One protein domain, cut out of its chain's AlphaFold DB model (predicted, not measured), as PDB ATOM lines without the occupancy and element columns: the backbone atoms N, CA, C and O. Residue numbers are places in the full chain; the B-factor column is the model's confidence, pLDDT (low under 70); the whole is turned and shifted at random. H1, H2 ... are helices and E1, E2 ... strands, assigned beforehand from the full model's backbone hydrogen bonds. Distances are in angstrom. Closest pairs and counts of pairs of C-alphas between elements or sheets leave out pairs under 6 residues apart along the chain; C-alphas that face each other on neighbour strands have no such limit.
ATOM      1  N   SER A 405      10.265 -55.800 -45.517       77.00
ATOM      2  CA  SER A 405      11.661 -56.089 -45.169       77.00
ATOM      3  C   SER A 405      12.379 -54.836 -44.638       77.00
ATOM      4  O   SER A 405      12.245 -53.772 -45.250       77.00
ATOM      5  N   PRO A 406      13.193 -54.926 -43.567       78.44
ATOM      6  CA  PRO A 406      14.048 -53.819 -43.123       78.44
ATOM      7  C   PRO A 406      14.956 -53.250 -44.228       78.44
ATOM      8  O   PRO A 406      15.325 -52.085 -44.172       78.44
ATOM      9  N   SER A 407      15.265 -54.023 -45.276       76.25
ATOM     10  CA  SER A 407      16.032 -53.543 -46.437       76.25
ATOM     11  C   SER A 407      15.303 -52.522 -47.330       76.25
ATOM     12  O   SER A 407      15.933 -51.963 -48.223       76.25
ATOM     13  N   ALA A 408      14.006 -52.258 -47.118       76.94
ATOM     14  CA  ALA A 408      13.214 -51.353 -47.965       76.94
ATOM     15  C   ALA A 408      12.250 -50.425 -47.224       76.94
ATOM     16  O   ALA A 408      11.462 -49.728 -47.861       76.94
ATOM     17  N   GLU A 409      12.299 -50.384 -45.895       83.38
ATOM     18  CA  GLU A 409      11.430 -49.497 -45.116       83.38
ATOM     19  C   GLU A 409      11.633 -48.014 -45.475       83.38
ATOM     20  O   GLU A 409      10.646 -47.292 -45.583       83.38
ATOM     21  N   ILE A 410      12.870 -47.595 -45.782       80.81
ATOM     22  CA  ILE A 410      13.184 -46.253 -46.303       80.81
ATOM     23  C   ILE A 410      12.663 -46.067 -47.737       80.81
ATOM     24  O   ILE A 410      11.937 -45.117 -47.997       80.81
ATOM     25  N   MET A 411      12.949 -46.999 -48.656       82.19
ATOM     26  CA  MET A 411      12.500 -46.898 -50.056       82.19
ATOM     27  C   MET A 411      10.974 -46.775 -50.157       82.19
ATOM     28  O   MET A 411      10.462 -45.934 -50.892       82.19
ATOM     29  N   VAL A 412      10.229 -47.585 -49.398       83.81
ATOM     30  CA  VAL A 412       8.763 -47.524 -49.407       83.81
ATOM     31  C   VAL A 412       8.255 -46.274 -48.684       83.81
ATOM     32  O   VAL A 412       7.272 -45.699 -49.139       83.81
ATOM     33  N   MET A 413       8.925 -45.802 -47.626       83.25
ATOM     34  CA  MET A 413       8.626 -44.505 -47.001       83.25
ATOM     35  C   MET A 413       8.781 -43.347 -48.003       83.25
ATOM     36  O   MET A 413       7.893 -42.503 -48.095       83.25
ATOM     37  N   ASP A 414       9.847 -43.338 -48.803       82.44
ATOM     38  CA  ASP A 414      10.093 -42.290 -49.799       82.44
ATOM     39  C   ASP A 414       9.102 -42.341 -50.967       82.44
ATOM     40  O   ASP A 414       8.567 -41.304 -51.356       82.44
ATOM     41  N   VAL A 415       8.766 -43.531 -51.482       83.25
ATOM     42  CA  VAL A 415       7.709 -43.671 -52.503       83.25
ATOM     43  C   VAL A 415       6.350 -43.226 -51.953       83.25
ATOM     44  O   VAL A 415       5.630 -42.487 -52.620       83.25
ATOM     45  N   LEU A 416       6.003 -43.613 -50.724       82.56
ATOM     46  CA  LEU A 416       4.758 -43.197 -50.070       82.56
ATOM     47  C   LEU A 416       4.683 -41.683 -49.824       82.56
ATOM     48  O   LEU A 416       3.587 -41.126 -49.893       82.56
ATOM     49  N   GLN A 417       5.808 -41.026 -49.530       80.25
ATOM     50  CA  GLN A 417       5.863 -39.571 -49.388       80.25
ATOM     51  C   GLN A 417       5.733 -38.890 -50.753       80.25
ATOM     52  O   GLN A 417       4.940 -37.969 -50.890       80.25
ATOM     53  N   GLN A 418       6.396 -39.402 -51.791       78.88
ATOM     54  CA  GLN A 418       6.274 -38.873 -53.154       78.88
ATOM     55  C   GLN A 418       4.848 -38.998 -53.721       78.88
ATOM     56  O   GLN A 418       4.390 -38.080 -54.394       78.88
ATOM     57  N   GLU A 419       4.109 -40.073 -53.411       78.56
ATOM     58  CA  GLU A 419       2.675 -40.175 -53.748       78.56
ATOM     59  C   GLU A 419       1.824 -39.110 -53.026       78.56
ATOM     60  O   GLU A 419       0.731 -38.783 -53.479       78.56
ATOM     61  N   LEU A 420       2.285 -38.567 -51.896       75.38
ATOM     62  CA  LEU A 420       1.644 -37.425 -51.241       75.38
ATOM     63  C   LEU A 420       2.165 -36.085 -51.761       75.38
ATOM     64  O   LEU A 420       1.427 -35.103 -51.729       75.38
ATOM     65  N   ASP A 421       3.385 -36.027 -52.272       72.31
ATOM     66  CA  ASP A 421       3.930 -34.790 -52.822       72.31
ATOM     67  C   ASP A 421       3.379 -34.501 -54.233       72.31
ATOM     68  O   ASP A 421       3.262 -33.342 -54.637       72.31
ATOM     69  N   ASP A 422       2.953 -35.543 -54.955       73.56
ATOM     70  CA  ASP A 422       2.277 -35.446 -56.250       73.56
ATOM     71  C   ASP A 422       0.839 -34.897 -56.121       73.56
ATOM     72  O   ASP A 422      -0.027 -35.478 -55.460       73.56
ATOM     73  N   LEU A 423       0.577 -33.780 -56.810       65.56
ATOM     74  CA  LEU A 423      -0.724 -33.102 -56.887       65.56
ATOM     75  C   LEU A 423      -1.775 -33.880 -57.703       65.56
ATOM     76  O   LEU A 423      -2.965 -33.590 -57.602       65.56
ATOM     77  N   SER A 424      -1.351 -34.831 -58.539       70.69
ATOM     78  CA  SER A 424      -2.221 -35.671 -59.375       70.69
ATOM     79  C   SER A 424      -2.695 -36.952 -58.675       70.69
ATOM     80  O   SER A 424      -3.580 -37.649 -59.175       70.69
ATOM     81  N   CYS A 425      -2.132 -37.263 -57.504       68.44
ATOM     82  CA  CYS A 425      -2.481 -38.441 -56.722       68.44
ATOM     83  C   CYS A 425      -3.942 -38.373 -56.212       68.44
ATOM     84  O   CYS A 425      -4.292 -37.408 -55.528       68.44
ATOM     85  N   PRO A 426      -4.805 -39.375 -56.492       71.88
ATOM     86  CA  PRO A 426      -6.227 -39.322 -56.145       71.88
ATOM     87  C   PRO A 426      -6.510 -39.168 -54.645       71.88
ATOM     88  O   PRO A 426      -5.965 -39.896 -53.813       71.88
ATOM     89  N   ASP A 427      -7.449 -38.285 -54.306       69.06
ATOM     90  CA  ASP A 427      -7.767 -37.898 -52.923       69.06
ATOM     91  C   ASP A 427      -8.306 -39.062 -52.056       69.06
ATOM     92  O   ASP A 427      -8.196 -39.033 -50.833       69.06
ATOM     93  N   GLU A 428      -8.810 -40.139 -52.670       72.19
ATOM     94  CA  GLU A 428      -9.189 -41.390 -51.986       72.19
ATOM     95  C   GLU A 428      -7.978 -42.246 -51.567       72.19
ATOM     96  O   GLU A 428      -8.021 -42.968 -50.566       72.19
ATOM     97  N   TYR A 429      -6.876 -42.156 -52.316       75.06
ATOM     98  CA  TYR A 429      -5.653 -42.933 -52.110       75.06
ATOM     99  C   TYR A 429      -4.668 -42.216 -51.170       75.06
ATOM    100  O   TYR A 429      -3.996 -42.868 -50.366       75.06
ATOM    101  N   ARG A 430      -4.662 -40.876 -51.143       74.50
ATOM    102  CA  ARG A 430      -3.832 -40.067 -50.223       74.50
ATOM    103  C   ARG A 430      -4.009 -40.453 -48.733       74.50
ATOM    104  O   ARG A 430      -2.998 -40.635 -48.050       74.50
ATOM    105  N   PRO A 431      -5.225 -40.698 -48.192       76.88
ATOM    106  CA  PRO A 431      -5.417 -41.243 -46.843       76.88
ATOM    107  C   PRO A 431      -4.787 -42.623 -46.612       76.88
ATOM    108  O   PRO A 431      -4.420 -42.931 -45.476       76.88
ATOM    109  N   ALA A 432      -4.660 -43.455 -47.652       80.19
ATOM    110  CA  ALA A 432      -4.007 -44.758 -47.571       80.19
ATOM    111  C   ALA A 432      -2.481 -44.614 -47.528       80.19
ATOM    112  O   ALA A 432      -1.867 -45.163 -46.611       80.19
ATOM    113  N   CYS A 433      -1.887 -43.816 -48.427       79.88
ATOM    114  CA  CYS A 433      -0.456 -43.488 -48.404       79.88
ATOM    115  C   CYS A 433      -0.045 -42.877 -47.066       79.88
ATOM    116  O   CYS A 433       0.877 -43.364 -46.411       79.88
ATOM    117  N   MET A 434      -0.813 -41.884 -46.608       77.94
ATOM    118  CA  MET A 434      -0.671 -41.290 -45.285       77.94
ATOM    119  C   MET A 434      -0.682 -42.381 -44.210       77.94
ATOM    120  O   MET A 434       0.312 -42.545 -43.512       77.94
ATOM    121  N   LYS A 435      -1.740 -43.197 -44.096       80.12
ATOM    122  CA  LYS A 435      -1.816 -44.264 -43.076       80.12
ATOM    123  C   LYS A 435      -0.660 -45.273 -43.156       80.12
ATOM    124  O   LYS A 435      -0.239 -45.758 -42.111       80.12
ATOM    125  N   CYS A 436      -0.101 -45.542 -44.336       83.75
ATOM    126  CA  CYS A 436       1.107 -46.355 -44.484       83.75
ATOM    127  C   CYS A 436       2.355 -45.682 -43.890       83.75
ATOM    128  O   CYS A 436       3.014 -46.310 -43.061       83.75
ATOM    129  N   LEU A 437       2.637 -44.414 -44.225       80.50
ATOM    130  CA  LEU A 437       3.723 -43.632 -43.603       80.50
ATOM    131  C   LEU A 437       3.558 -43.590 -42.082       80.50
ATOM    132  O   LEU A 437       4.492 -43.872 -41.336       80.50
ATOM    133  N   GLN A 438       2.337 -43.300 -41.620       75.56
ATOM    134  CA  GLN A 438       2.005 -43.209 -40.201       75.56
ATOM    135  C   GLN A 438       2.297 -44.514 -39.441       75.56
ATOM    136  O   GLN A 438       2.699 -44.456 -38.281       75.56
ATOM    137  N   VAL A 439       2.097 -45.679 -40.070       79.00
ATOM    138  CA  VAL A 439       2.347 -47.002 -39.470       79.00
ATOM    139  C   VAL A 439       3.821 -47.407 -39.560       79.00
ATOM    140  O   VAL A 439       4.378 -47.827 -38.546       79.00
ATOM    141  N   LEU A 440       4.484 -47.235 -40.712       79.88
ATOM    142  CA  LEU A 440       5.931 -47.488 -40.840       79.88
ATOM    143  C   LEU A 440       6.721 -46.637 -39.848       79.88
ATOM    144  O   LEU A 440       7.522 -47.151 -39.074       79.88
ATOM    145  N   SER A 441       6.425 -45.341 -39.810       77.19
ATOM    146  CA  SER A 441       7.083 -44.396 -38.920       77.19
ATOM    147  C   SER A 441       6.874 -44.757 -37.442       77.19
ATOM    148  O   SER A 441       7.837 -44.819 -36.676       77.19
ATOM    149  N   ARG A 442       5.639 -45.125 -37.059       73.88
ATOM    150  CA  ARG A 442       5.298 -45.614 -35.709       73.88
ATOM    151  C   ARG A 442       6.041 -46.881 -35.291       73.88
ATOM    152  O   ARG A 442       6.364 -47.013 -34.115       73.88
ATOM    153  N   THR A 443       6.240 -47.821 -36.211       75.38
ATOM    154  CA  THR A 443       6.742 -49.171 -35.896       75.38
ATOM    155  C   THR A 443       8.250 -49.316 -36.062       75.38
ATOM    156  O   THR A 443       8.859 -50.100 -35.338       75.38
ATOM    157  N   ARG A 444       8.858 -48.554 -36.978       74.69
ATOM    158  CA  ARG A 444      10.286 -48.622 -37.324       74.69
ATOM    159  C   ARG A 444      11.094 -47.388 -36.882       74.69
ATOM    160  O   ARG A 444      12.315 -47.430 -36.940       74.69
ATOM    161  N   ASN A 445      10.454 -46.322 -36.371       70.69
ATOM    162  CA  ASN A 445      11.115 -45.084 -35.905       70.69
ATOM    163  C   ASN A 445      11.932 -44.398 -37.031       70.69
ATOM    164  O   ASN A 445      13.063 -43.963 -36.833       70.69
ATOM    165  N   ILE A 446      11.343 -44.309 -38.226       73.06
ATOM    166  CA  ILE A 446      11.934 -43.685 -39.424       73.06
ATOM    167  C   ILE A 446      11.017 -42.600 -40.011       73.06
ATOM    168  O   ILE A 446       9.825 -42.519 -39.690       73.06
ATOM    169  N   VAL A 447      11.595 -41.776 -40.884       73.94
ATOM    170  CA  VAL A 447      10.965 -40.677 -41.635       73.94
ATOM    171  C   VAL A 447      11.327 -40.793 -43.122       73.94
ATOM    172  O   VAL A 447      12.287 -41.499 -43.433       73.94
ATOM    173  N   PRO A 448      10.611 -40.117 -44.039       77.31
ATOM    174  CA  PRO A 448      11.066 -39.965 -45.418       77.31
ATOM    175  C   PRO A 448      12.429 -39.266 -45.475       77.31
ATOM    176  O   PRO A 448      12.671 -38.299 -44.749       77.31
ATOM    177  N   SER A 449      13.297 -39.707 -46.378       78.31
ATOM    178  CA  SER A 449      14.607 -39.114 -46.657       78.31
ATOM    179  C   SER A 449      14.489 -37.645 -47.083       78.31
ATOM    180  O   SER A 449      15.377 -36.852 -46.783       78.31
ATOM    181  N   SER A 450      13.364 -37.246 -47.696       74.44
ATOM    182  CA  SER A 450      13.064 -35.846 -48.044       74.44
ATOM    183  C   SER A 450      12.945 -34.905 -46.837       74.44
ATOM    184  O   SER A 450      13.035 -33.693 -47.010       74.44
ATOM    185  N   PHE A 451      12.789 -35.428 -45.615       73.94
ATOM    186  CA  PHE A 451      12.825 -34.626 -44.386       73.94
ATOM    187  C   PHE A 451      14.259 -34.410 -43.858       73.94
ATOM    188  O   PHE A 451      14.429 -33.655 -42.904       73.94
ATOM    189  N   SER A 452      15.286 -35.043 -44.442       77.56
ATOM    190  CA  SER A 452      16.702 -34.860 -44.082       77.56
ATOM    191  C   SER A 452      17.333 -33.768 -44.952       77.56
ATOM    192  O   SER A 452      17.831 -34.024 -46.048       77.56
ATOM    193  N   CYS A 453      17.320 -32.523 -44.473       79.19
ATOM    194  CA  CYS A 453      17.940 -31.403 -45.180       79.19
ATOM    195  C   CYS A 453      19.451 -31.385 -44.911       79.19
ATOM    196  O   CYS A 453      19.897 -30.964 -43.839       79.19
ATOM    197  N   ARG A 454      20.232 -31.831 -45.899       79.94
ATOM    198  CA  ARG A 454      21.705 -31.859 -45.845       79.94
ATOM    199  C   ARG A 454      22.334 -30.605 -46.452       79.94
ATOM    200  O   ARG A 454      23.231 -30.029 -45.850       79.94
ATOM    201  N   ASP A 455      21.778 -30.109 -47.557       86.00
ATOM    202  CA  ASP A 455      22.274 -28.935 -48.302       86.00
ATOM    203  C   ASP A 455      21.873 -27.587 -47.665       86.00
ATOM    204  O   ASP A 455      21.662 -26.580 -48.348       86.00
ATOM    205  N   VAL A 456      21.707 -27.568 -46.341       90.31
ATOM    206  CA  VAL A 456      21.295 -26.390 -45.579       90.31
ATOM    207  C   VAL A 456      22.505 -25.737 -44.922       90.31
ATOM    208  O   VAL A 456      23.321 -26.383 -44.269       90.31
ATOM    209  N   THR A 457      22.615 -24.424 -45.087       93.12
ATOM    210  CA  THR A 457      23.736 -23.617 -44.599       93.12
ATOM    211  C   THR A 457      23.257 -22.564 -43.605       93.12
ATOM    212  O   THR A 457      22.108 -22.119 -43.640       93.12
ATOM    213  N   ARG A 458      24.142 -22.170 -42.687       93.69
ATOM    214  CA  ARG A 458      23.868 -21.180 -41.639       93.69
ATOM    215  C   ARG A 458      24.348 -19.798 -42.081       93.69
ATOM    216  O   ARG A 458      25.526 -19.633 -42.388       93.69
ATOM    217  N   GLU A 459      23.471 -18.799 -42.050       93.00
ATOM    218  CA  GLU A 459      23.853 -17.403 -42.279       93.00
ATOM    219  C   GLU A 459      24.302 -16.785 -40.938       93.00
ATOM    220  O   GLU A 459      23.551 -16.765 -39.963       93.00
ATOM    221  N   GLY A 460      25.545 -16.290 -40.876       89.75
ATOM    222  CA  GLY A 460      26.104 -15.603 -39.703       89.75
ATOM    223  C   GLY A 460      26.779 -16.487 -38.636       89.75
ATOM    224  O   GLY A 460      26.881 -17.715 -38.734       89.75
ATOM    225  N   THR A 461      27.297 -15.820 -37.600       87.69
ATOM    226  CA  THR A 461      28.079 -16.398 -36.487       87.69
ATOM    227  C   THR A 461      27.326 -16.479 -35.159       87.69
ATOM    228  O   THR A 461      27.761 -17.213 -34.275       87.69
ATOM    229  N   TYR A 462      26.185 -15.797 -35.036       88.06
ATOM    230  CA  TYR A 462      25.348 -15.741 -33.834       88.06
ATOM    231  C   TYR A 462      23.871 -16.009 -34.182       88.06
ATOM    232  O   TYR A 462      23.461 -15.711 -35.308       88.06
ATOM    233  N   PRO A 463      23.058 -16.545 -33.251       89.94
ATOM    234  CA  PRO A 463      21.620 -16.671 -33.458       89.94
ATOM    235  C   PRO A 463      20.960 -15.290 -33.541       89.94
ATOM    236  O   PRO A 463      21.358 -14.356 -32.847       89.94
ATOM    237  N   VAL A 464      19.908 -15.181 -34.353       87.12
ATOM    238  CA  VAL A 464      19.095 -13.961 -34.484       87.12
ATOM    239  C   VAL A 464      18.207 -13.766 -33.252       87.12
ATOM    240  O   VAL A 464      17.940 -12.637 -32.850       87.12
ATOM    241  N   TRP A 465      17.757 -14.860 -32.626       82.00
ATOM    242  CA  TRP A 465      16.944 -14.812 -31.410       82.00
ATOM    243  C   TRP A 465      17.138 -16.055 -30.530       82.00
ATOM    244  O   TRP A 465      17.444 -17.136 -31.028       82.00
ATOM    245  N   GLY A 466      16.932 -15.921 -29.216       70.00
ATOM    246  CA  GLY A 466      17.076 -17.008 -28.241       70.00
ATOM    247  C   GLY A 466      15.826 -17.172 -27.378       70.00
ATOM    248  O   GLY A 466      15.528 -16.321 -26.541       70.00
ATOM    249  N   GLY A 467      15.114 -18.288 -27.548       65.12
ATOM    250  CA  GLY A 467      13.864 -18.576 -26.841       65.12
ATOM    251  C   GLY A 467      14.063 -19.237 -25.475       65.12
ATOM    252  O   GLY A 467      15.105 -19.101 -24.832       65.12
ATOM    253  N   GLY A 468      13.060 -19.998 -25.020       57.12
ATOM    254  CA  GLY A 468      13.170 -20.848 -23.824       57.12
ATOM    255  C   GLY A 468      13.979 -22.128 -24.073       57.12
ATOM    256  O   GLY A 468      14.931 -22.418 -23.348       57.12
ATOM    257  N   PHE A 469      13.652 -22.850 -25.148       62.22
ATOM    258  CA  PHE A 469      14.166 -24.200 -25.433       62.22
ATOM    259  C   PHE A 469      14.970 -24.310 -26.741       62.22
ATOM    260  O   PHE A 469      15.452 -25.387 -27.081       62.22
ATOM    261  N   SER A 470      15.131 -23.210 -27.479       75.19
ATOM    262  CA  SER A 470      15.778 -23.199 -28.794       75.19
ATOM    263  C   SER A 470      16.428 -21.860 -29.118       75.19
ATOM    264  O   SER A 470      15.928 -20.818 -28.688       75.19
ATOM    265  N   ASP A 471      17.457 -21.899 -29.956       85.12
ATOM    266  CA  ASP A 471      18.014 -20.730 -30.635       85.12
ATOM    267  C   ASP A 471      17.498 -20.674 -32.077       85.12
ATOM    268  O   ASP A 471      17.390 -21.701 -32.750       85.12
ATOM    269  N   ILE A 472      17.169 -19.473 -32.545       88.81
ATOM    270  CA  ILE A 472      16.721 -19.203 -33.909       88.81
ATOM    271  C   ILE A 472      17.890 -18.615 -34.682       88.81
ATOM    272  O   ILE A 472      18.346 -17.505 -34.406       88.81
ATOM    273  N   TRP A 473      18.359 -19.363 -35.669       93.19
ATOM    274  CA  TRP A 473      19.369 -18.928 -36.619       93.19
ATOM    275  C   TRP A 473      18.716 -18.631 -37.965       93.19
ATOM    276  O   TRP A 473      17.682 -19.208 -38.315       93.19
ATOM    277  N   LYS A 474      19.342 -17.747 -38.741       93.88
ATOM    278  CA  LYS A 474      19.026 -17.604 -40.158       93.88
ATOM    279  C   LYS A 474      19.868 -18.591 -40.960       93.88
ATOM    280  O   LYS A 474      20.985 -18.938 -40.571       93.88
ATOM    281  N   GLY A 475      19.329 -19.064 -42.071       94.31
ATOM    282  CA  GLY A 475      20.017 -19.986 -42.953       94.31
ATOM    283  C   GLY A 475      19.507 -19.931 -44.375       94.31
ATOM    284  O   GLY A 475      18.631 -19.135 -44.723       94.31
ATOM    285  N   ARG A 476      20.066 -20.816 -45.189       93.50
ATOM    286  CA  ARG A 476      19.782 -20.923 -46.612       93.50
ATOM    287  C   ARG A 476      19.752 -22.387 -47.035       93.50
ATOM    288  O   ARG A 476      20.674 -23.138 -46.725       93.50
ATOM    289  N   LEU A 477      18.686 -22.771 -47.732       87.44
ATOM    290  CA  LEU A 477      18.499 -24.082 -48.352       87.44
ATOM    291  C   LEU A 477      18.391 -23.854 -49.864       87.44
ATOM    292  O   LEU A 477      17.454 -23.198 -50.327       87.44
ATOM    293  N   HIS A 478      19.388 -24.332 -50.610       84.44
ATOM    294  CA  HIS A 478      19.643 -23.921 -51.999       84.44
ATOM    295  C   HIS A 478      19.701 -22.379 -52.104       84.44
ATOM    296  O   HIS A 478      20.528 -21.773 -51.430       84.44
ATOM    297  N   ASP A 479      18.817 -21.717 -52.857       83.75
ATOM    298  CA  ASP A 479      18.756 -20.244 -52.917       83.75
ATOM    299  C   ASP A 479      17.775 -19.601 -51.915       83.75
ATOM    300  O   ASP A 479      17.754 -18.378 -51.756       83.75
ATOM    301  N   THR A 480      16.964 -20.397 -51.213       87.56
ATOM    302  CA  THR A 480      15.858 -19.902 -50.373       87.56
ATOM    303  C   THR A 480      16.306 -19.639 -48.936       87.56
ATOM    304  O   THR A 480      16.942 -20.489 -48.312       87.56
ATOM    305  N   GLN A 481      15.930 -18.486 -48.370       92.12
ATOM    306  CA  GLN A 481      16.176 -18.185 -46.954       92.12
ATOM    307  C   GLN A 481      15.232 -18.972 -46.035       92.12
ATOM    308  O   GLN A 481      14.012 -18.984 -46.215       92.12
ATOM    309  N   VAL A 482      15.811 -19.605 -45.017       92.31
ATOM    310  CA  VAL A 482      15.120 -20.478 -44.060       92.31
ATOM    311  C   VAL A 482      15.401 -20.069 -42.615       92.31
ATOM    312  O   VAL A 482      16.450 -19.516 -42.281       92.31
ATOM    313  N   CYS A 483      14.438 -20.355 -41.747       91.88
ATOM    314  CA  CYS A 483      14.589 -20.335 -40.303       91.88
ATOM    315  C   CYS A 483      15.185 -21.671 -39.842       91.88
ATOM    316  O   CYS A 483      14.685 -22.739 -40.195       91.88
ATOM    317  N   LEU A 484      16.245 -21.598 -39.036       91.25
ATOM    318  CA  LEU A 484      16.976 -22.738 -38.488       91.25
ATOM    319  C   LEU A 484      16.793 -22.768 -36.967       91.25
ATOM    320  O   LEU A 484      17.485 -22.070 -36.222       91.25
ATOM    321  N   LYS A 485      15.830 -23.562 -36.496       87.00
ATOM    322  CA  LYS A 485      15.459 -23.653 -35.083       87.00
ATOM    323  C   LYS A 485      16.231 -24.771 -34.391       87.00
ATOM    324  O   LYS A 485      15.858 -25.941 -34.459       87.00
ATOM    325  N   VAL A 486      17.308 -24.401 -33.710       84.88
ATOM    326  CA  VAL A 486      18.228 -25.324 -33.033       84.88
ATOM    327  C   VAL A 486      17.734 -25.591 -31.616       84.88
ATOM    328  O   VAL A 486      17.626 -24.670 -30.807       84.88
ATOM    329  N   LEU A 487      17.425 -26.847 -31.296       74.94
ATOM    330  CA  LEU A 487      16.929 -27.244 -29.976       74.94
ATOM    331  C   LEU A 487      18.083 -27.318 -28.960       74.94
ATOM    332  O   LEU A 487      19.062 -28.036 -29.168       74.94
ATOM    333  N   ARG A 488      17.973 -26.597 -27.836       69.25
ATOM    334  CA  ARG A 488      19.035 -26.519 -26.817       69.25
ATOM    335  C   ARG A 488      18.944 -27.665 -25.807       69.25
ATOM    336  O   ARG A 488      18.080 -27.671 -24.933       69.25
ATOM    337  N   ILE A 489      19.891 -28.601 -25.880       60.78
ATOM    338  CA  ILE A 489      20.013 -29.736 -24.951       60.78
ATOM    339  C   ILE A 489      20.989 -29.374 -23.814       60.78
ATOM    340  O   ILE A 489      22.193 -29.619 -23.903       60.78
ATOM    341  N   PHE A 490      20.475 -28.771 -22.738       53.28
ATOM    342  CA  PHE A 490      21.257 -28.305 -21.579       53.28
ATOM    343  C   PHE A 490      21.657 -29.435 -20.607       53.28
ATOM    344  O   PHE A 490      21.154 -29.492 -19.484       53.28
ATOM    345  N   ILE A 491      22.531 -30.364 -21.018       52.50
ATOM    346  CA  ILE A 491      22.919 -31.526 -20.190       52.50
ATOM    347  C   ILE A 491      24.423 -31.828 -20.265       52.50
ATOM    348  O   ILE A 491      25.031 -31.790 -21.334       52.50
ATOM    349  N   SER A 492      25.008 -32.158 -19.110       44.94
ATOM    350  CA  SER A 492      26.419 -32.507 -18.919       44.94
ATOM    351  C   SER A 492      26.702 -34.017 -19.034       44.94
ATOM    352  O   SER A 492      25.871 -34.859 -18.691       44.94
ATOM    353  N   GLY A 493      27.917 -34.357 -19.480       57.66
ATOM    354  CA  GLY A 493      28.463 -35.723 -19.457       57.66
ATOM    355  C   GLY A 493      27.661 -36.764 -20.249       57.66
ATOM    356  O   GLY A 493      26.958 -36.440 -21.204       57.66
ATOM    357  N   GLU A 494      27.748 -38.031 -19.831       50.34
ATOM    358  CA  GLU A 494      27.073 -39.182 -20.465       50.34
ATOM    359  C   GLU A 494      25.552 -39.021 -20.621       50.34
ATOM    360  O   GLU A 494      24.929 -39.621 -21.502       50.34
ATOM    361  N   ALA A 495      24.923 -38.220 -19.757       50.81
ATOM    362  CA  ALA A 495      23.498 -37.940 -19.844       50.81
ATOM    363  C   ALA A 495      23.146 -37.183 -21.138       50.81
ATOM    364  O   ALA A 495      22.034 -37.345 -21.640       50.81
ATOM    365  N   ARG A 496      24.093 -36.435 -21.732       52.91
ATOM    366  CA  ARG A 496      23.914 -35.783 -23.036       52.91
ATOM    367  C   ARG A 496      23.630 -36.805 -24.126       52.91
ATOM    368  O   ARG A 496      22.722 -36.588 -24.909       52.91
ATOM    369  N   GLU A 497      24.341 -37.927 -24.164       53.62
ATOM    370  CA  GLU A 497      24.166 -38.936 -25.216       53.62
ATOM    371  C   GLU A 497      22.845 -39.708 -25.046       53.62
ATOM    372  O   GLU A 497      22.113 -39.942 -26.008       53.62
ATOM    373  N   LYS A 498      22.469 -40.000 -23.791       50.50
ATOM    374  CA  LYS A 498      21.156 -40.567 -23.436       50.50
ATOM    375  C   LYS A 498      20.009 -39.618 -23.805       50.50
ATOM    376  O   LYS A 498      18.967 -40.085 -24.262       50.50
ATOM    377  N   VAL A 499      20.188 -38.301 -23.653       52.75
ATOM    378  CA  VAL A 499      19.147 -37.312 -23.980       52.75
ATOM    379  C   VAL A 499      19.161 -36.866 -25.438       52.75
ATOM    380  O   VAL A 499      18.084 -36.635 -25.965       52.75
ATOM    381  N   VAL A 500      20.293 -36.879 -26.145       54.16
ATOM    382  CA  VAL A 500      20.303 -36.851 -27.616       54.16
ATOM    383  C   VAL A 500      19.477 -38.032 -28.114       54.16
ATOM    384  O   VAL A 500      18.480 -37.799 -28.779       54.16
ATOM    385  N   ARG A 501      19.735 -39.268 -27.652       53.88
ATOM    386  CA  ARG A 501      18.899 -40.435 -27.997       53.88
ATOM    387  C   ARG A 501      17.419 -40.293 -27.586       53.88
ATOM    388  O   ARG A 501      16.559 -40.835 -28.279       53.88
ATOM    389  N   LEU A 502      17.075 -39.562 -26.518       52.09
ATOM    390  CA  LEU A 502      15.672 -39.265 -26.159       52.09
ATOM    391  C   LEU A 502      15.043 -38.142 -26.996       52.09
ATOM    392  O   LEU A 502      13.842 -38.205 -27.243       52.09
ATOM    393  N   VAL A 503      15.819 -37.151 -27.442       52.41
ATOM    394  CA  VAL A 503      15.388 -36.073 -28.345       52.41
ATOM    395  C   VAL A 503      15.256 -36.605 -29.767       52.41
ATOM    396  O   VAL A 503      14.233 -36.336 -30.384       52.41
ATOM    397  N   SER A 504      16.168 -37.465 -30.237       52.28
ATOM    398  CA  SER A 504      15.974 -38.309 -31.418       52.28
ATOM    399  C   SER A 504      14.668 -39.086 -31.266       52.28
ATOM    400  O   SER A 504      13.761 -38.894 -32.055       52.28
ATOM    401  N   ARG A 505      14.467 -39.860 -30.189       52.81
ATOM    402  CA  ARG A 505      13.197 -40.581 -29.924       52.81
ATOM    403  C   ARG A 505      11.980 -39.683 -29.639       52.81
ATOM    404  O   ARG A 505      10.901 -40.219 -29.394       52.81
ATOM    405  N   ALA A 506      12.115 -38.356 -29.628       50.56
ATOM    406  CA  ALA A 506      11.012 -37.407 -29.464       50.56
ATOM    407  C   ALA A 506      10.693 -36.674 -30.780       50.56
ATOM    408  O   ALA A 506       9.532 -36.617 -31.168       50.56
ATOM    409  N   CYS A 507      11.700 -36.225 -31.530       50.56
ATOM    410  CA  CYS A 507      11.539 -35.795 -32.923       50.56
ATOM    411  C   CYS A 507      11.095 -36.978 -33.803       50.56
ATOM    412  O   CYS A 507      10.294 -36.813 -34.713       50.56
ATOM    413  N   TYR A 508      11.529 -38.193 -33.454       51.66
ATOM    414  CA  TYR A 508      11.048 -39.450 -34.015       51.66
ATOM    415  C   TYR A 508       9.922 -40.117 -33.198       51.66
ATOM    416  O   TYR A 508       9.574 -41.270 -33.458       51.66
ATOM    417  N   LYS A 509       9.312 -39.436 -32.210       54.66
ATOM    418  CA  LYS A 509       8.084 -39.969 -31.590       54.66
ATOM    419  C   LYS A 509       6.984 -39.953 -32.649       54.66
ATOM    420  O   LYS A 509       6.890 -38.952 -33.365       54.66
ATOM    421  N   PRO A 510       6.109 -40.977 -32.680       51.22
ATOM    422  CA  PRO A 510       4.937 -41.012 -33.538       51.22
ATOM    423  C   PRO A 510       4.284 -39.648 -33.707       51.22
ATOM    424  O   PRO A 510       4.310 -39.088 -34.789       51.22
ATOM    425  N   ASP A 511       3.770 -39.056 -32.637       53.00
ATOM    426  CA  ASP A 511       2.851 -37.932 -32.786       53.00
ATOM    427  C   ASP A 511       3.540 -36.638 -33.268       53.00
ATOM    428  O   ASP A 511       2.884 -35.823 -33.913       53.00
ATOM    429  N   PHE A 512       4.867 -36.499 -33.119       58.19
ATOM    430  CA  PHE A 512       5.629 -35.433 -33.785       58.19
ATOM    431  C   PHE A 512       5.835 -35.722 -35.280       58.19
ATOM    432  O   PHE A 512       5.441 -34.895 -36.103       58.19
ATOM    433  N   ILE A 513       6.355 -36.902 -35.659       58.28
ATOM    434  CA  ILE A 513       6.534 -37.246 -37.085       58.28
ATOM    435  C   ILE A 513       5.190 -37.162 -37.821       58.28
ATOM    436  O   ILE A 513       5.097 -36.580 -38.897       58.28
ATOM    437  N   LEU A 514       4.127 -37.700 -37.222       58.97
ATOM    438  CA  LEU A 514       2.769 -37.667 -37.759       58.97
ATOM    439  C   LEU A 514       2.293 -36.233 -37.996       58.97
ATOM    440  O   LEU A 514       1.662 -35.983 -39.019       58.97
ATOM    441  N   THR A 515       2.613 -35.299 -37.095       60.31
ATOM    442  CA  THR A 515       2.323 -33.867 -37.266       60.31
ATOM    443  C   THR A 515       3.036 -33.314 -38.503       60.31
ATOM    444  O   THR A 515       2.379 -32.769 -39.392       60.31
ATOM    445  N   CYS A 516       4.352 -33.528 -38.610       62.78
ATOM    446  CA  CYS A 516       5.164 -33.083 -39.746       62.78
ATOM    447  C   CYS A 516       4.681 -33.678 -41.080       62.78
ATOM    448  O   CYS A 516       4.402 -32.927 -42.012       62.78
ATOM    449  N   LEU A 517       4.491 -35.003 -41.155       58.91
ATOM    450  CA  LEU A 517       3.972 -35.709 -42.336       58.91
ATOM    451  C   LEU A 517       2.614 -35.159 -42.787       58.91
ATOM    452  O   LEU A 517       2.400 -34.925 -43.975       58.91
ATOM    453  N   ARG A 518       1.684 -34.932 -41.848       63.22
ATOM    454  CA  ARG A 518       0.343 -34.403 -42.155       63.22
ATOM    455  C   ARG A 518       0.402 -32.995 -42.727       63.22
ATOM    456  O   ARG A 518      -0.307 -32.717 -43.687       63.22
ATOM    457  N   ILE A 519       1.220 -32.123 -42.145       59.69
ATOM    458  CA  ILE A 519       1.361 -30.730 -42.584       59.69
ATOM    459  C   ILE A 519       2.046 -30.661 -43.952       59.69
ATOM    460  O   ILE A 519       1.542 -29.979 -44.842       59.69
ATOM    461  N   PHE A 520       3.116 -31.432 -44.157       58.88
ATOM    462  CA  PHE A 520       3.826 -31.504 -45.434       58.88
ATOM    463  C   PHE A 520       2.916 -32.025 -46.562       58.88
ATOM    464  O   PHE A 520       2.726 -31.350 -47.570       58.88
ATOM    465  N   ALA A 521       2.251 -33.166 -46.352       51.78
ATOM    466  CA  ALA A 521       1.383 -33.783 -47.355       51.78
ATOM    467  C   ALA A 521       0.143 -32.942 -47.717       51.78
ATOM    468  O   ALA A 521      -0.287 -32.927 -48.872       51.78
ATOM    469  N   ARG A 522      -0.478 -32.249 -46.749       51.72
ATOM    470  CA  ARG A 522      -1.732 -31.516 -47.006       51.72
ATOM    471  C   ARG A 522      -1.515 -30.135 -47.626       51.72
ATOM    472  O   ARG A 522      -2.410 -29.686 -48.335       51.72
ATOM    473  N   LYS A 523      -0.323 -29.538 -47.455       52.03
ATOM    474  CA  LYS A 523       0.156 -28.359 -48.209       52.03
ATOM    475  C   LYS A 523       0.112 -28.581 -49.730       52.03
ATOM    476  O   LYS A 523       0.026 -27.619 -50.484       52.03
ATOM    477  N   LEU A 524       0.175 -29.842 -50.162       47.72
ATOM    478  CA  LEU A 524       0.133 -30.250 -51.566       47.72
ATOM    479  C   LEU A 524      -1.260 -30.779 -51.967       47.72
ATOM    480  O   LEU A 524      -1.716 -30.500 -53.067       47.72
ATOM    481  N   SER A 525      -2.005 -31.440 -51.067       44.97
ATOM    482  CA  SER A 525      -3.366 -31.935 -51.375       44.97
ATOM    483  C   SER A 525      -4.362 -30.846 -51.813       44.97
ATOM    484  O   SER A 525      -5.221 -31.106 -52.649       44.97
ATOM    485  N   TYR A 526      -4.322 -29.657 -51.197       42.56
ATOM    486  CA  TYR A 526      -5.312 -28.592 -51.410       42.56
ATOM    487  C   TYR A 526      -4.611 -27.239 -51.552       42.56
ATOM    488  O   TYR A 526      -3.910 -26.817 -50.640       42.56
ATOM    489  N   GLY A 527      -4.898 -26.501 -52.631       40.59
ATOM    490  CA  GLY A 527      -4.477 -25.099 -52.833       40.59
ATOM    491  C   GLY A 527      -5.183 -24.080 -51.920       40.59
ATOM    492  O   GLY A 527      -5.394 -22.935 -52.304       40.59
ATOM    493  N   GLY A 528      -5.622 -24.504 -50.733       43.97
ATOM    494  CA  GLY A 528      -6.108 -23.619 -49.678       43.97
ATOM    495  C   GLY A 528      -4.975 -23.317 -48.707       43.97
ATOM    496  O   GLY A 528      -4.195 -24.208 -48.374       43.97
ATOM    497  N   SER A 529      -4.883 -22.078 -48.232       55.16
ATOM    498  CA  SER A 529      -3.890 -21.696 -47.233       55.16
ATOM    499  C   SER A 529      -4.134 -22.447 -45.921       55.16
ATOM    500  O   SER A 529      -4.997 -22.099 -45.122       55.16
ATOM    501  N   SER A 530      -3.339 -23.486 -45.657       71.19
ATOM    502  CA  SER A 530      -3.112 -23.908 -44.280       71.19
ATOM    503  C   SER A 530      -2.269 -22.817 -43.626       71.19
ATOM    504  O   SER A 530      -1.054 -22.777 -43.827       71.19
ATOM    505  N   ASN A 531      -2.900 -21.917 -42.871       87.00
ATOM    506  CA  ASN A 531      -2.246 -20.832 -42.129       87.00
ATOM    507  C   ASN A 531      -1.501 -21.359 -40.882       87.00
ATOM    508  O   ASN A 531      -1.619 -20.851 -39.772       87.00
ATOM    509  N   VAL A 532      -0.718 -22.414 -41.097       86.06
ATOM    510  CA  VAL A 532       0.194 -23.099 -40.184       86.06
ATOM    511  C   VAL A 532       1.566 -23.048 -40.844       86.06
ATOM    512  O   VAL A 532       1.673 -23.308 -42.044       86.06
ATOM    513  N   LEU A 533       2.611 -22.681 -40.101       85.12
ATOM    514  CA  LEU A 533       3.937 -22.470 -40.679       85.12
ATOM    515  C   LEU A 533       4.447 -23.756 -41.363       85.12
ATOM    516  O   LEU A 533       4.498 -24.803 -40.710       85.12
ATOM    517  N   PRO A 534       4.860 -23.711 -42.646       79.31
ATOM    518  CA  PRO A 534       5.378 -24.890 -43.324       79.31
ATOM    519  C   PRO A 534       6.625 -25.449 -42.634       79.31
ATOM    520  O   PRO A 534       7.622 -24.752 -42.456       79.31
ATOM    521  N   PHE A 535       6.584 -26.735 -42.309       78.81
ATOM    522  CA  PHE A 535       7.773 -27.508 -41.974       78.81
ATOM    523  C   PHE A 535       8.487 -27.908 -43.273       78.81
ATOM    524  O   PHE A 535       7.829 -28.356 -44.211       78.81
ATOM    525  N   LEU A 536       9.807 -27.719 -43.341       77.81
ATOM    526  CA  LEU A 536      10.631 -28.091 -44.500       77.81
ATOM    527  C   LEU A 536      11.464 -29.351 -44.235       77.81
ATOM    528  O   LEU A 536      11.672 -30.129 -45.158       77.81
ATOM    529  N   GLY A 537      11.902 -29.570 -42.992       77.88
ATOM    530  CA  GLY A 537      12.665 -30.756 -42.611       77.88
ATOM    531  C   GLY A 537      13.499 -30.566 -41.345       77.88
ATOM    532  O   GLY A 537      13.276 -29.650 -40.547       77.88
ATOM    533  N   VAL A 538      14.470 -31.457 -41.172       79.19
ATOM    534  CA  VAL A 538      15.431 -31.504 -40.068       79.19
ATOM    535  C   VAL A 538      16.844 -31.554 -40.646       79.19
ATOM    536  O   VAL A 538      17.085 -32.272 -41.615       79.19
ATOM    537  N   SER A 539      17.792 -30.861 -40.018       82.50
ATOM    538  CA  SER A 539      19.219 -31.172 -40.167       82.50
ATOM    539  C   SER A 539      19.745 -31.776 -38.869       82.50
ATOM    540  O   SER A 539      19.568 -31.195 -37.791       82.50
ATOM    541  N   GLU A 540      20.362 -32.954 -38.974       75.88
ATOM    542  CA  GLU A 540      21.092 -33.595 -37.873       75.88
ATOM    543  C   GLU A 540      22.552 -33.105 -37.833       75.88
ATOM    544  O   GLU A 540      23.107 -32.922 -36.750       75.88
ATOM    545  N   ASP A 541      23.143 -32.823 -39.001       81.94
ATOM    546  CA  ASP A 541      24.573 -32.535 -39.162       81.94
ATOM    547  C   ASP A 541      24.955 -31.081 -38.827       81.94
ATOM    548  O   ASP A 541      25.905 -30.848 -38.078       81.94
ATOM    549  N   LEU A 542      24.208 -30.085 -39.336       85.38
ATOM    550  CA  LEU A 542      24.616 -28.664 -39.319       85.38
ATOM    551  C   LEU A 542      24.852 -28.091 -37.905       85.38
ATOM    552  O   LEU A 542      25.631 -27.152 -37.732       85.38
ATOM    553  N   PHE A 543      24.183 -28.648 -36.894       82.94
ATOM    554  CA  PHE A 543      24.323 -28.258 -35.486       82.94
ATOM    555  C   PHE A 543      24.611 -29.457 -34.566       82.94
ATOM    556  O   PHE A 543      24.351 -29.387 -33.360       82.94
ATOM    557  N   ALA A 544      25.154 -30.552 -35.111       77.38
ATOM    558  CA  ALA A 544      25.392 -31.799 -34.389       77.38
ATOM    559  C   ALA A 544      26.128 -31.586 -33.042       77.38
ATOM    560  O   ALA A 544      27.093 -30.819 -32.969       77.38
ATOM    561  N   PRO A 545      25.723 -32.264 -31.947       70.50
ATOM    562  CA  PRO A 545      24.642 -33.247 -31.825       70.50
ATOM    563  C   PRO A 545      23.279 -32.625 -31.433       70.50
ATOM    564  O   PRO A 545      22.456 -33.287 -30.799       70.50
ATOM    565  N   SER A 546      23.048 -31.341 -31.723       73.31
ATOM    566  CA  SER A 546      21.768 -30.661 -31.488       73.31
ATOM    567  C   SER A 546      20.900 -30.690 -32.747       73.31
ATOM    568  O   SER A 546      21.353 -30.349 -33.835       73.31
ATOM    569  N   TYR A 547      19.624 -31.035 -32.586       73.62
ATOM    570  CA  TYR A 547      18.662 -31.088 -33.687       73.62
ATOM    571  C   TYR A 547      18.259 -29.691 -34.176       73.62
ATOM    572  O   TYR A 547      17.910 -28.826 -33.365       73.62
ATOM    573  N   CYS A 548      18.252 -29.488 -35.496       82.38
ATOM    574  CA  CYS A 548      17.793 -28.261 -36.142       82.38
ATOM    575  C   CYS A 548      16.504 -28.515 -36.939       82.38
ATOM    576  O   CYS A 548      16.519 -29.276 -37.903       82.38
ATOM    577  N   LEU A 549      15.396 -27.881 -36.544       83.62
ATOM    578  CA  LEU A 549      14.131 -27.891 -37.289       83.62
ATOM    579  C   LEU A 549      14.113 -26.731 -38.295       83.62
ATOM    580  O   LEU A 549      14.528 -25.622 -37.957       83.62
ATOM    581  N   ILE A 550      13.612 -26.977 -39.506       84.56
ATOM    582  CA  ILE A 550      13.730 -26.044 -40.635       84.56
ATOM    583  C   ILE A 550      12.344 -25.635 -41.145       84.56
ATOM    584  O   ILE A 550      11.472 -26.477 -41.375       84.56
ATOM    585  N   SER A 551      12.156 -24.334 -41.346       86.25
ATOM    586  CA  SER A 551      10.939 -23.704 -41.878       86.25
ATOM    587  C   SER A 551      11.300 -22.480 -42.746       86.25
ATOM    588  O   SER A 551      12.462 -22.068 -42.751       86.25
ATOM    589  N   PRO A 552      10.370 -21.881 -43.517       87.75
ATOM    590  CA  PRO A 552      10.640 -20.646 -44.259       87.75
ATOM    591  C   PRO A 552      11.089 -19.496 -43.345       87.75
ATOM    592  O   PRO A 552      10.648 -19.398 -42.198       87.75
ATOM    593  N   TRP A 553      11.949 -18.601 -43.845       90.06
ATOM    594  CA  TRP A 553      12.292 -17.377 -43.114       90.06
ATOM    595  C   TRP A 553      11.150 -16.351 -43.200       90.06
ATOM    596  O   TRP A 553      10.889 -15.789 -44.262       90.06
ATOM    597  N   MET A 554      10.494 -16.080 -42.071       89.88
ATOM    598  CA  MET A 554       9.392 -15.115 -41.975       89.88
ATOM    599  C   MET A 554       9.959 -13.714 -41.718       89.88
ATOM    600  O   MET A 554      10.254 -13.355 -40.579       89.88
TER     601      MET A 554
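Overview. This is residues 405 to 554 of the 753 residues of the protein "Kinase-like protein" of Armillaria solidipes (UniProt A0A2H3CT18). Look for two lobes: a sheet of five strands, curled like part of a barrel, and an up-and-down bundle of H1, H2 and H4, each helix running against the one before. H3 is part of neither lobe: it is not on the sheet and touches no helix, but its end at Cys 507 is near H4, where the C-alphas of Cys 507 and Ile 513 are the closest, 6.7 A apart. The printed part has 150 residues, with four named helices and five named strands in the order H1 H2 E1 E2 E3 H3 H4 E4 E5. The sheet's order is E1 E2 E3 E5 E4, all antiparallel; the class is mixed. The whole is compact, radius of gyration of the C-alphas 16.3 A, spanning 47 by 34 by 24 A.

Arrangement. Begin with the hairpin of E2, residues 470 to 477, and E3, residues 480 to 487: N 473 and O 484 are 2.9 A apart. With E1, residues 456 to 459, they form a meander, each strand the antiparallel neighbour of the one before; N 457 and O 476 are 2.8 A apart. E5, residues 548 to 552, is E3's other neighbour, with N 485 and O 549 2.8 A apart. Edge strand E4, residues 537 to 539, follows, with N 539 and O 548 2.9 A apart. Between E3 and E4 come H3, residues 495 to 507, and H4, residues 510 to 525, a split strand-helix-strand unit, E5 lying between its strands, with a right-handed crossover. H4 touches H2, residues 430 to 444, opposite ways at a shallow tilt of 24 degrees; C-alphas Arg 442 and Pro 510 are closest, 5.1 A. H2 forms a hairpin with H1, residues 409 to 421; C-alphas Leu 416 and Cys 433 are closest, 5.5 A. Every O i to N i+4 pair is within hydrogen-bond range in H2 and H3, 8 of 9 in H1 and 11 of 12 in H4.

Along the chain. Find C-alpha 409 at (11.430, -49.497, -45.116), where H1 begins. H4 and E3 each measure 21.7 A. E5 ends at C-alpha 552, (10.640, -20.646, -44.259).

Size, cuts and confidence. The printed part has no cut. The links H2 to E1 and H4 to E4 are long. Residues 488 to 529 are among those under pLDDT 70.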